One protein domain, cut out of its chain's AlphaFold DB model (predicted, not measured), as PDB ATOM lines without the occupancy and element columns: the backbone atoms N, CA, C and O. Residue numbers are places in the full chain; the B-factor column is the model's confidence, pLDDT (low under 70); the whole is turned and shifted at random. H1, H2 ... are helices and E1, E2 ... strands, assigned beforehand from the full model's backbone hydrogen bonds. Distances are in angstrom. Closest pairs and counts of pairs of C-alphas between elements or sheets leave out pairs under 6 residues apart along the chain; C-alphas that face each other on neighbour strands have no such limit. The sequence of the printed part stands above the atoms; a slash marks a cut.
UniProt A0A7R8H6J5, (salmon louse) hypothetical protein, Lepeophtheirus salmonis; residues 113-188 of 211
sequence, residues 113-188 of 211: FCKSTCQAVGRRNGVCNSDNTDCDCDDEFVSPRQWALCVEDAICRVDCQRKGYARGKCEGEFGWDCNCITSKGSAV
ATOM      1  N   PHE A 113     141.294 166.667  62.237       89.25
ATOM      2  CA  PHE A 113     141.608 165.252  62.033       89.25
ATOM      3  C   PHE A 113     142.848 164.823  62.832       89.25
ATOM      4  O   PHE A 113     142.908 163.709  63.369       89.25
ATOM      5  N   CYS A 114     143.823 165.729  62.957       92.62
ATOM      6  CA  CYS A 114     144.975 165.546  63.830       92.62
ATOM      7  C   CYS A 114     144.555 165.412  65.299       92.62
ATOM      8  O   CYS A 114     144.849 164.396  65.937       92.62
ATOM      9  N   LYS A 115     143.778 166.384  65.792       92.81
ATOM     10  CA  LYS A 115     143.212 166.377  67.144       92.81
ATOM     11  C   LYS A 115     142.430 165.094  67.422       92.81
ATOM     12  O   LYS A 115     142.755 164.389  68.374       92.81
ATOM     13  N   SER A 116     141.463 164.742  66.573       89.31
ATOM     14  CA  SER A 116     140.639 163.539  66.738       89.31
ATOM     15  C   SER A 116     141.476 162.265  66.794       89.31
ATOM     16  O   SER A 116     141.151 161.357  67.550       89.31
ATOM     17  N   THR A 117     142.588 162.187  66.056       90.75
ATOM     18  CA  THR A 117     143.442 160.995  66.113       90.75
ATOM     19  C   THR A 117     144.249 160.906  67.408       90.75
ATOM     20  O   THR A 117     144.367 159.823  67.980       90.75
ATOM     21  N   CYS A 118     144.784 162.025  67.901       93.38
ATOM     22  CA  CYS A 118     145.436 162.059  69.211       93.38
ATOM     23  C   CYS A 118     144.444 161.684  70.324       93.38
ATOM     24  O   CYS A 118     144.753 160.880  71.204       93.38
ATOM     25  N   GLN A 119     143.216 162.195  70.231       93.12
ATOM     26  CA  GLN A 119     142.146 161.895  71.175       93.12
ATOM     27  C   GLN A 119     141.686 160.430  71.104       93.12
ATOM     28  O   GLN A 119     141.461 159.808  72.142       93.12
ATOM     29  N   ALA A 120     141.652 159.820  69.915       90.25
ATOM     30  CA  ALA A 120     141.288 158.412  69.744       90.25
ATOM     31  C   ALA A 120     142.183 157.457  70.554       90.25
ATOM     32  O   ALA A 120     141.698 156.450  71.067       90.25
ATOM     33  N   VAL A 121     143.468 157.790  70.731       91.38
ATOM     34  CA  VAL A 121     144.412 157.005  71.550       91.38
ATOM     35  C   VAL A 121     144.498 157.474  73.012       91.38
ATOM     36  O   VAL A 121     145.367 157.021  73.755       91.38
ATOM     37  N   GLY A 122     143.611 158.377  73.439       91.06
ATOM     38  CA  GLY A 122     143.500 158.836  74.825       91.06
ATOM     39  C   GLY A 122     144.390 160.018  75.200       91.06
ATOM     40  O   GLY A 122     144.496 160.331  76.388       91.06
ATOM     41  N   ARG A 123     145.028 160.691  74.232       95.12
ATOM     42  CA  ARG A 123     145.724 161.959  74.507       95.12
ATOM     43  C   ARG A 123     144.712 163.073  74.728       95.12
ATOM     44  O   ARG A 123     143.645 163.079  74.118       95.12
ATOM     45  N   ARG A 124     145.063 164.039  75.574       94.50
ATOM     46  CA  ARG A 124     144.190 165.176  75.885       94.50
ATOM     47  C   ARG A 124     143.870 166.015  74.640       94.50
ATOM     48  O   ARG A 124     142.698 166.298  74.385       94.50
ATOM     49  N   ASN A 125     144.877 166.342  73.839       94.50
ATOM     50  CA  ASN A 125     144.731 167.107  72.606       94.50
ATOM     51  C   ASN A 125     145.805 166.718  71.574       94.50
ATOM     52  O   ASN A 125     146.660 165.865  71.829       94.50
ATOM     53  N   GLY A 126     145.753 167.347  70.400       93.12
ATOM     54  CA  GLY A 126     146.839 167.309  69.430       93.12
ATOM     55  C   GLY A 126     146.792 168.483  68.470       93.12
ATOM     56  O   GLY A 126     145.712 168.947  68.097       93.12
ATOM     57  N   VAL A 127     147.970 168.956  68.077       94.56
ATOM     58  CA  VAL A 127     148.141 170.053  67.124       94.56
ATOM     59  C   VAL A 127     149.103 169.651  66.021       94.56
ATOM     60  O   VAL A 127     149.905 168.734  66.163       94.56
ATOM     61  N   CYS A 128     149.004 170.334  64.890       94.25
ATOM     62  CA  CYS A 128     149.917 170.110  63.785       94.25
ATOM     63  C   CYS A 128     151.243 170.814  64.021       94.25
ATOM     64  O   CYS A 128     151.263 171.975  64.436       94.25
ATOM     65  N   ASN A 129     152.335 170.119  63.710       90.62
ATOM     66  CA  ASN A 129     153.655 170.728  63.703       90.62
ATOM     67  C   ASN A 129     153.747 171.829  62.625       90.62
ATOM     68  O   ASN A 129     152.951 171.879  61.685       90.62
ATOM     69  N   SER A 130     154.740 172.716  62.735       89.75
ATOM     70  CA  SER A 130     154.888 173.889  61.851       89.75
ATOM     71  C   SER A 130     154.929 173.551  60.355       89.75
ATOM     72  O   SER A 130     154.466 174.339  59.531       89.75
ATOM     73  N   ASP A 131     155.451 172.373  60.008       86.81
ATOM     74  CA  ASP A 131     155.591 171.912  58.624       86.81
ATOM     75  C   ASP A 131     154.383 171.085  58.135       86.81
ATOM     76  O   ASP A 131     154.373 170.620  56.996       86.81
ATOM     77  N   ASN A 132     153.353 170.900  58.974       84.88
ATOM     78  CA  ASN A 132     152.168 170.065  58.735       84.88
ATOM     79  C   ASN A 132     152.488 168.625  58.306       84.88
ATOM     80  O   ASN A 132     151.707 167.984  57.601       84.88
ATOM     81  N   THR A 133     153.634 168.091  58.708       84.06
ATOM     82  CA  THR A 133     154.071 166.732  58.379       84.06
ATOM     83  C   THR A 133     153.662 165.711  59.433       84.06
ATOM     84  O   THR A 133     153.573 164.530  59.100       84.06
ATOM     85  N   ASP A 134     153.355 166.144  60.658       85.81
ATOM     86  CA  ASP A 134     152.974 165.253  61.753       85.81
ATOM     87  C   ASP A 134     152.063 165.932  62.793       85.81
ATOM     88  O   ASP A 134     151.906 167.156  62.814       85.81
ATOM     89  N   CYS A 135     151.452 165.100  63.635       90.81
ATOM     90  CA  CYS A 135     150.666 165.491  64.795       90.81
ATOM     91  C   CYS A 135     151.498 165.465  66.072       90.81
ATOM     92  O   CYS A 135     151.857 164.392  66.557       90.81
ATOM     93  N   ASP A 136     151.673 166.630  66.677       94.31
ATOM     94  CA  ASP A 136     152.198 166.762  68.027       94.31
ATOM     95  C   ASP A 136     151.033 166.578  69.008       94.31
ATOM     96  O   ASP A 136     150.264 167.502  69.296       94.31
ATOM     97  N   CYS A 137     150.838 165.338  69.462       94.69
ATOM     98  CA  CYS A 137     149.856 165.030  70.497       94.69
ATOM     99  C   CYS A 137     150.378 165.424  71.883       94.69
ATOM    100  O   CYS A 137     151.564 165.259  72.162       94.69
ATOM    101  N   ASP A 138     149.480 165.831  72.781       95.06
ATOM    102  CA  ASP A 138     149.843 166.115  74.171       95.06
ATOM    103  C   ASP A 138     150.470 164.888  74.849       95.06
ATOM    104  O   ASP A 138     150.012 163.751  74.682       95.06
ATOM    105  N   ASP A 139     151.465 165.119  75.705       95.19
ATOM    106  CA  ASP A 139     152.047 164.058  76.531       95.19
ATOM    107  C   ASP A 139     151.082 163.559  77.615       95.19
ATOM    108  O   ASP A 139     151.193 162.428  78.095       95.19
ATOM    109  N   GLU A 140     150.093 164.374  77.973       95.25
ATOM    110  CA  GLU A 140     149.114 164.049  78.995       95.25
ATOM    111  C   GLU A 140     147.979 163.184  78.438       95.25
ATOM    112  O   GLU A 140     147.319 163.510  77.444       95.25
ATOM    113  N   PHE A 141     147.721 162.074  79.125       93.88
ATOM    114  CA  PHE A 141     146.566 161.223  78.870       93.88
ATOM    115  C   PHE A 141     145.374 161.667  79.709       93.88
ATOM    116  O   PHE A 141     145.523 162.182  80.820       93.88
ATOM    117  N   VAL A 142     144.181 161.420  79.187       95.31
ATOM    118  CA  VAL A 142     142.952 161.526  79.976       95.31
ATOM    119  C   VAL A 142     142.731 160.260  80.798       95.31
ATOM    120  O   VAL A 142     143.329 159.212  80.544       95.31
ATOM    121  N   SER A 143     141.855 160.335  81.799       94.88
ATOM    122  CA  SER A 143     141.496 159.140  82.567       94.88
ATOM    123  C   SER A 143     140.762 158.107  81.689       94.88
ATOM    124  O   SER A 143     140.039 158.495  80.764       94.88
ATOM    125  N   PRO A 144     140.842 156.796  82.000       92.12
ATOM    126  CA  PRO A 144     140.102 155.765  81.264       92.12
ATOM    127  C   PRO A 144     138.595 156.032  81.197       92.12
ATOM    128  O   PRO A 144     137.948 155.722  80.201       92.12
ATOM    129  N   ARG A 145     138.035 156.639  82.252       89.38
ATOM    130  CA  ARG A 145     136.622 157.012  82.315       89.38
ATOM    131  C   ARG A 145     136.289 158.160  81.364       89.38
ATOM    132  O   ARG A 145     135.293 158.062  80.656       89.38
ATOM    133  N   GLN A 146     137.101 159.216  81.335       94.25
ATOM    134  CA  GLN A 146     136.915 160.322  80.389       94.25
ATOM    135  C   GLN A 146     137.029 159.832  78.947       94.25
ATOM    136  O   GLN A 146     136.152 160.118  78.138       94.25
ATOM    137  N   TRP A 147     138.045 159.016  78.648       94.44
ATOM    138  CA  TRP A 147     138.192 158.423  77.324       94.44
ATOM    139  C   TRP A 147     136.979 157.568  76.945       94.44
ATOM    140  O   TRP A 147     136.370 157.796  75.907       94.44
ATOM    141  N   ALA A 148     136.558 156.639  77.808       91.19
ATOM    142  CA  ALA A 148     135.426 155.762  77.517       91.19
ATOM    143  C   ALA A 148     134.113 156.527  77.291       91.19
ATOM    144  O   ALA A 148     133.302 156.107  76.471       91.19
ATOM    145  N   LEU A 149     133.891 157.632  78.007       92.50
ATOM    146  CA  LEU A 149     132.670 158.427  77.873       92.50
ATOM    147  C   LEU A 149     132.696 159.373  76.668       92.50
ATOM    148  O   LEU A 149     131.640 159.598  76.081       92.50
ATOM    149  N   CYS A 150     133.863 159.924  76.322       95.25
ATOM    150  CA  CYS A 150     133.977 161.059  75.402       95.25
ATOM    151  C   CYS A 150     134.913 160.851  74.210       95.25
ATOM    152  O   CYS A 150     135.125 161.783  73.443       95.25
ATOM    153  N   VAL A 151     135.416 159.633  73.982       91.19
ATOM    154  CA  VAL A 151     136.027 159.289  72.686       91.19
ATOM    155  C   VAL A 151     135.000 159.405  71.555       91.19
ATOM    156  O   VAL A 151     135.347 159.747  70.431       91.19
ATOM    157  N   GLU A 152     133.727 159.165  71.878       86.00
ATOM    158  CA  GLU A 152     132.575 159.308  70.994       86.00
ATOM    159  C   GLU A 152     131.400 159.911  71.776       86.00
ATOM    160  O   GLU A 152     130.939 159.328  72.763       86.00
ATOM    161  N   ASP A 153     130.835 161.026  71.296       82.44
ATOM    162  CA  ASP A 153     129.718 161.749  71.939       82.44
ATOM    163  C   ASP A 153     128.502 160.859  72.246       82.44
ATOM    164  O   ASP A 153     127.695 161.122  73.146       82.44
ATOM    165  N   ALA A 154     128.332 159.791  71.464       85.75
ATOM    166  CA  ALA A 154     127.237 158.855  71.634       85.75
ATOM    167  C   ALA A 154     127.276 158.126  72.983       85.75
ATOM    168  O   ALA A 154     126.204 157.846  73.526       85.75
ATOM    169  N   ILE A 155     128.465 157.838  73.522       89.62
ATOM    170  CA  ILE A 155     128.608 157.070  74.761       89.62
ATOM    171  C   ILE A 155     128.191 157.929  75.953       89.62
ATOM    172  O   ILE A 155     127.320 157.512  76.717       89.62
ATOM    173  N   CYS A 156     128.711 159.155  76.057       93.75
ATOM    174  CA  CYS A 156     128.284 160.126  77.066       93.75
ATOM    175  C   CYS A 156     126.763 160.331  77.058       93.75
ATOM    176  O   CYS A 156     126.111 160.296  78.104       93.75
ATOM    177  N   ARG A 157     126.163 160.475  75.869       88.81
ATOM    178  CA  ARG A 157     124.711 160.635  75.743       88.81
ATOM    179  C   ARG A 157     123.938 159.452  76.325       88.81
ATOM    180  O   ARG A 157     122.983 159.679  77.065       88.81
ATOM    181  N   VAL A 158     124.335 158.222  75.999       85.31
ATOM    182  CA  VAL A 158     123.662 157.009  76.495       85.31
ATOM    183  C   VAL A 158     123.898 156.813  77.996       85.31
ATOM    184  O   VAL A 158     122.962 156.456  78.708       85.31
ATOM    185  N   ASP A 159     125.099 157.096  78.505       88.81
ATOM    186  CA  ASP A 159     125.387 157.016  79.944       88.81
ATOM    187  C   ASP A 159     124.531 158.002  80.754       88.81
ATOM    188  O   ASP A 159     123.964 157.629  81.781       88.81
ATOM    189  N   CYS A 160     124.366 159.235  80.267       90.62
ATOM    190  CA  CYS A 160     123.478 160.220  80.886       90.62
ATOM    191  C   CYS A 160     122.001 159.813  80.809       90.62
ATOM    192  O   CYS A 160     121.276 159.957  81.791       90.62
ATOM    193  N   GLN A 161     121.557 159.261  79.678       86.19
ATOM    194  CA  GLN A 161     120.188 158.761  79.510       86.19
ATOM    195  C   GLN A 161     119.860 157.638  80.493       86.19
ATOM    196  O   GLN A 161     118.842 157.695  81.173       86.19
ATOM    197  N   ARG A 162     120.775 156.678  80.670       84.75
ATOM    198  CA  ARG A 162     120.639 155.608  81.669       84.75
ATOM    199  C   ARG A 162     120.508 156.132  83.106       84.75
ATOM    200  O   ARG A 162     119.914 155.466  83.943       84.75
ATOM    201  N   LYS A 163     121.067 157.307  83.404       85.75
ATOM    202  CA  LYS A 163     120.956 157.975  84.713       85.75
ATOM    203  C   LYS A 163     119.683 158.824  84.856       85.75
ATOM    204  O   LYS A 163     119.562 159.553  85.833       85.75
ATOM    205  N   GLY A 164     118.776 158.785  83.878       82.44
ATOM    206  CA  GLY A 164     117.521 159.536  83.894       82.44
ATOM    207  C   GLY A 164     117.619 160.961  83.342       82.44
ATOM    208  O   GLY A 164     116.661 161.717  83.461       82.44
ATOM    209  N   TYR A 165     118.735 161.362  82.721       87.12
ATOM    210  CA  TYR A 165     118.859 162.679  82.082       87.12
ATOM    211  C   TYR A 165     118.327 162.666  80.643       87.12
ATOM    212  O   TYR A 165     118.283 161.630  79.982       87.12
ATOM    213  N   ALA A 166     117.955 163.835  80.113       86.56
ATOM    214  CA  ALA A 166     117.411 163.933  78.756       86.56
ATOM    215  C   ALA A 166     118.460 163.604  77.678       86.56
ATOM    216  O   ALA A 166     118.141 162.979  76.659       86.56
ATOM    217  N   ARG A 167     119.706 164.043  77.902       86.81
ATOM    218  CA  ARG A 167     120.877 163.787  77.048       86.81
ATOM    219  C   ARG A 167     122.184 164.026  77.809       86.81
ATOM    220  O   ARG A 167     122.173 164.538  78.924       86.81
ATOM    221  N   GLY A 168     123.299 163.677  77.178       89.69
ATOM    222  CA  GLY A 168     124.654 164.001  77.624       89.69
ATOM    223  C   GLY A 168     125.449 164.643  76.493       89.69
ATOM    224  O   GLY A 168     125.141 164.397  75.321       89.69
ATOM    225  N   LYS A 169     126.430 165.475  76.841       93.56
ATOM    226  CA  LYS A 169     127.340 166.121  75.896       93.56
ATOM    227  C   LYS A 169     128.752 166.183  76.471       93.56
ATOM    228  O   LYS A 169     128.915 166.533  77.635       93.56
ATOM    229  N   CYS A 170     129.745 165.869  75.648       93.81
ATOM    230  CA  CYS A 170     131.146 166.046  75.995       93.81
ATOM    231  C   CYS A 170     131.545 167.512  75.800       93.81
ATOM    232  O   CYS A 170     131.386 168.088  74.722       93.81
ATOM    233  N   GLU A 171     131.993 168.140  76.878       92.19
ATOM    234  CA  GLU A 171     132.370 169.548  76.949       92.19
ATOM    235  C   GLU A 171     133.698 169.683  77.720       92.19
ATOM    236  O   GLU A 171     134.451 168.717  77.867       92.19
ATOM    237  N   GLY A 172     134.029 170.897  78.160       88.94
ATOM    238  CA  GLY A 172     135.324 171.221  78.759       88.94
ATOM    239  C   GLY A 172     136.334 171.731  77.731       88.94
ATOM    240  O   GLY A 172     136.063 171.760  76.531       88.94
ATOM    241  N   GLU A 173     137.509 172.148  78.205       88.31
ATOM    242  CA  GLU A 173     138.555 172.789  77.385       88.31
ATOM    243  C   GLU A 173     138.971 171.928  76.179       88.31
ATOM    244  O   GLU A 173     139.178 172.434  75.076       88.31
ATOM    245  N   PHE A 174     139.005 170.608  76.377       90.00
ATOM    246  CA  PHE A 174     139.422 169.636  75.366       90.00
ATOM    247  C   PHE A 174     138.303 168.677  74.929       90.00
ATOM    248  O   PHE A 174     138.544 167.836  74.063       90.00
ATOM    249  N   GLY A 175     137.084 168.828  75.467       91.19
ATOM    250  CA  GLY A 175     135.927 167.995  75.114       91.19
ATOM    251  C   GLY A 175     135.880 166.626  75.802       91.19
ATOM    252  O   GLY A 175     135.319 165.694  75.241       91.19
ATOM    253  N   TRP A 176     136.485 166.474  76.983       95.12
ATOM    254  CA  TRP A 176     136.559 165.192  77.702       95.12
ATOM    255  C   TRP A 176     135.581 165.061  78.870       95.12
ATOM    256  O   TRP A 176     135.488 163.993  79.480       95.12
ATOM    257  N   ASP A 177     134.851 166.128  79.186       94.44
ATOM    258  CA  ASP A 177     133.988 166.188  80.356       94.44
ATOM    259  C   ASP A 177     132.542 165.915  79.942       94.44
ATOM    260  O   ASP A 177     131.885 166.733  79.298       94.44
ATOM    261  N   CYS A 178     132.043 164.728  80.284       95.31
ATOM    262  CA  CYS A 178     130.673 164.333  79.973       95.31
ATOM    263  C   CYS A 178     129.676 165.016  80.919       95.31
ATOM    264  O   CYS A 178     129.528 164.614  82.074       95.31
ATOM    265  N   ASN A 179     128.945 166.002  80.401       94.62
ATOM    266  CA  ASN A 179     127.915 166.737  81.124       94.62
ATOM    267  C   ASN A 179     126.520 166.198  80.794       94.62
ATOM    268  O   ASN A 179     126.096 166.184  79.634       94.62
ATOM    269  N   CYS A 180     125.773 165.795  81.824       93.12
ATOM    270  CA  CYS A 180     124.385 165.365  81.679       93.12
ATOM    271  C   CYS A 180     123.419 166.556  81.755       93.12
ATOM    272  O   CYS A 180     123.534 167.430  82.613       93.12
ATOM    273  N   ILE A 181     122.449 166.591  80.840       88.94
ATOM    274  CA  ILE A 181     121.565 167.737  80.615       88.94
ATOM    275  C   ILE A 181     120.112 167.309  80.816       88.94
ATOM    276  O   ILE A 181     119.643 166.321  80.247       88.94
ATOM    277  N   THR A 182     119.389 168.093  81.615       88.69
ATOM    278  CA  THR A 182     117.946 167.940  81.836       88.69
ATOM    279  C   THR A 182     117.140 168.603  80.719       88.69
ATOM    280  O   THR A 182     117.589 169.524  80.034       88.69
ATOM    281  N   SER A 183     115.890 168.185  80.572       78.62
ATOM    282  CA  SER A 183     114.907 168.730  79.628       78.62
ATOM    283  C   SER A 183     114.614 170.228  79.819       78.62
ATOM    284  O   SER A 183     114.092 170.875  78.912       78.62
ATOM    285  N   LYS A 184     114.974 170.802  80.976       74.94
ATOM    286  CA  LYS A 184     114.844 172.235  81.291       74.94
ATOM    287  C   LYS A 184     116.102 173.056  80.975       74.94
ATOM    288  O   LYS A 184     116.151 174.236  81.309       74.94
ATOM    289  N   GLY A 185     117.103 172.465  80.319       62.75
ATOM    290  CA  GLY A 185     118.261 173.191  79.787       62.75
ATOM    291  C   GLY A 185     119.213 173.758  80.842       62.75
ATOM    292  O   GLY A 185     119.981 174.660  80.531       62.75
ATOM    293  N   SER A 186     119.180 173.254  82.076       52.09
ATOM    294  CA  SER A 186     120.146 173.613  83.121       52.09
ATOM    295  C   SER A 186     120.896 172.357  83.555       52.09
ATOM    296  O   SER A 186     120.279 171.393  84.016       52.09
ATOM    297  N   ALA A 187     122.212 172.355  83.354       56.19
ATOM    298  CA  ALA A 187     123.122 171.352  83.889       56.19
ATOM    299  C   ALA A 187     123.498 171.735  85.323       56.19
ATOM    300  O   ALA A 187     123.912 172.872  85.528       56.19
ATOM    301  N   VAL A 188     123.401 170.799  86.273       55.22
ATOM    302  CA  VAL A 188     124.304 170.713  87.433       55.22
ATOM    303  C   VAL A 188     124.325 169.257  87.903       55.22
ATOM    304  O   VAL A 188     123.352 168.804  88.494       55.22
TER     305      VAL A 188
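This is residues 113 to 188 of the 211 residues of the protein "(salmon louse) hypothetical protein" of Lepeophtheirus salmonis (UniProt A0A7R8H6J5). Two small lobes stand in a row, each a two-stranded hairpin with a helix packed on it: H1 on E1 and E2 in the first, H3 on E3 and E4 in the second. Residues 138 to 143 join the lobes, and H2 sits near the middle of the row, at the end of the second lobe. The printed part has 76 residues, with three named helices and four named strands in the order H1, E1, E2, H2, H3, E3, E4; both sheets are antiparallel, and the class is mixed, helices and strands. The whole is loose, with a radius of gyration of the C-alphas of 14.3 A and spans of 46 by 22 by 17 A.

H1, residues 113 to 120, comes closest to E1, residues 126 to 128, at the C-alphas of Lys 115 and Gly 126, 4.4 A apart. E1 and E2, residues 135 to 137, form an antiparallel hairpin at 153 degrees, with N 136 and O 127 2.8 A apart, within hydrogen-bond range. H2, residues 144 to 150, and H3, residues 153 to 162, touch only at the corner, about perpendicular at 82 degrees; their closest C-alphas, of Leu 149 and Cys 156, are 4.8 A apart. The closest C-alphas of H3 and E3, residues 167 to 171, are those of Arg 157 and Gly 168, 3.9 A apart. E3 and E4, residues 177 to 181, form an antiparallel hairpin at 148 degrees, with N 179 and O 169 2.8 A apart, within hydrogen-bond range. The closest C-alphas of H2 and E4 are those of Cys 150 and Cys 178, 6.5 A apart. H1 and H3 are apart, and H1 and H2 only just, at 8.1 A. In H1, H2 and H3 every O i to N i+4 pair is within hydrogen-bond range.

H1 begins at C-alpha 113, (141.608, 165.252, 62.033). H3 measures 14.7 A, E3 12.9 A and E4 12.5 A, which ends at C-alpha 181, (121.565, 167.737, 80.615).

The farthest C-alphas, of Asp 131 and Gly 164, are 47.3 A apart. The printed part has no cut and no long link. Residues 185 to 188 have pLDDT under 70.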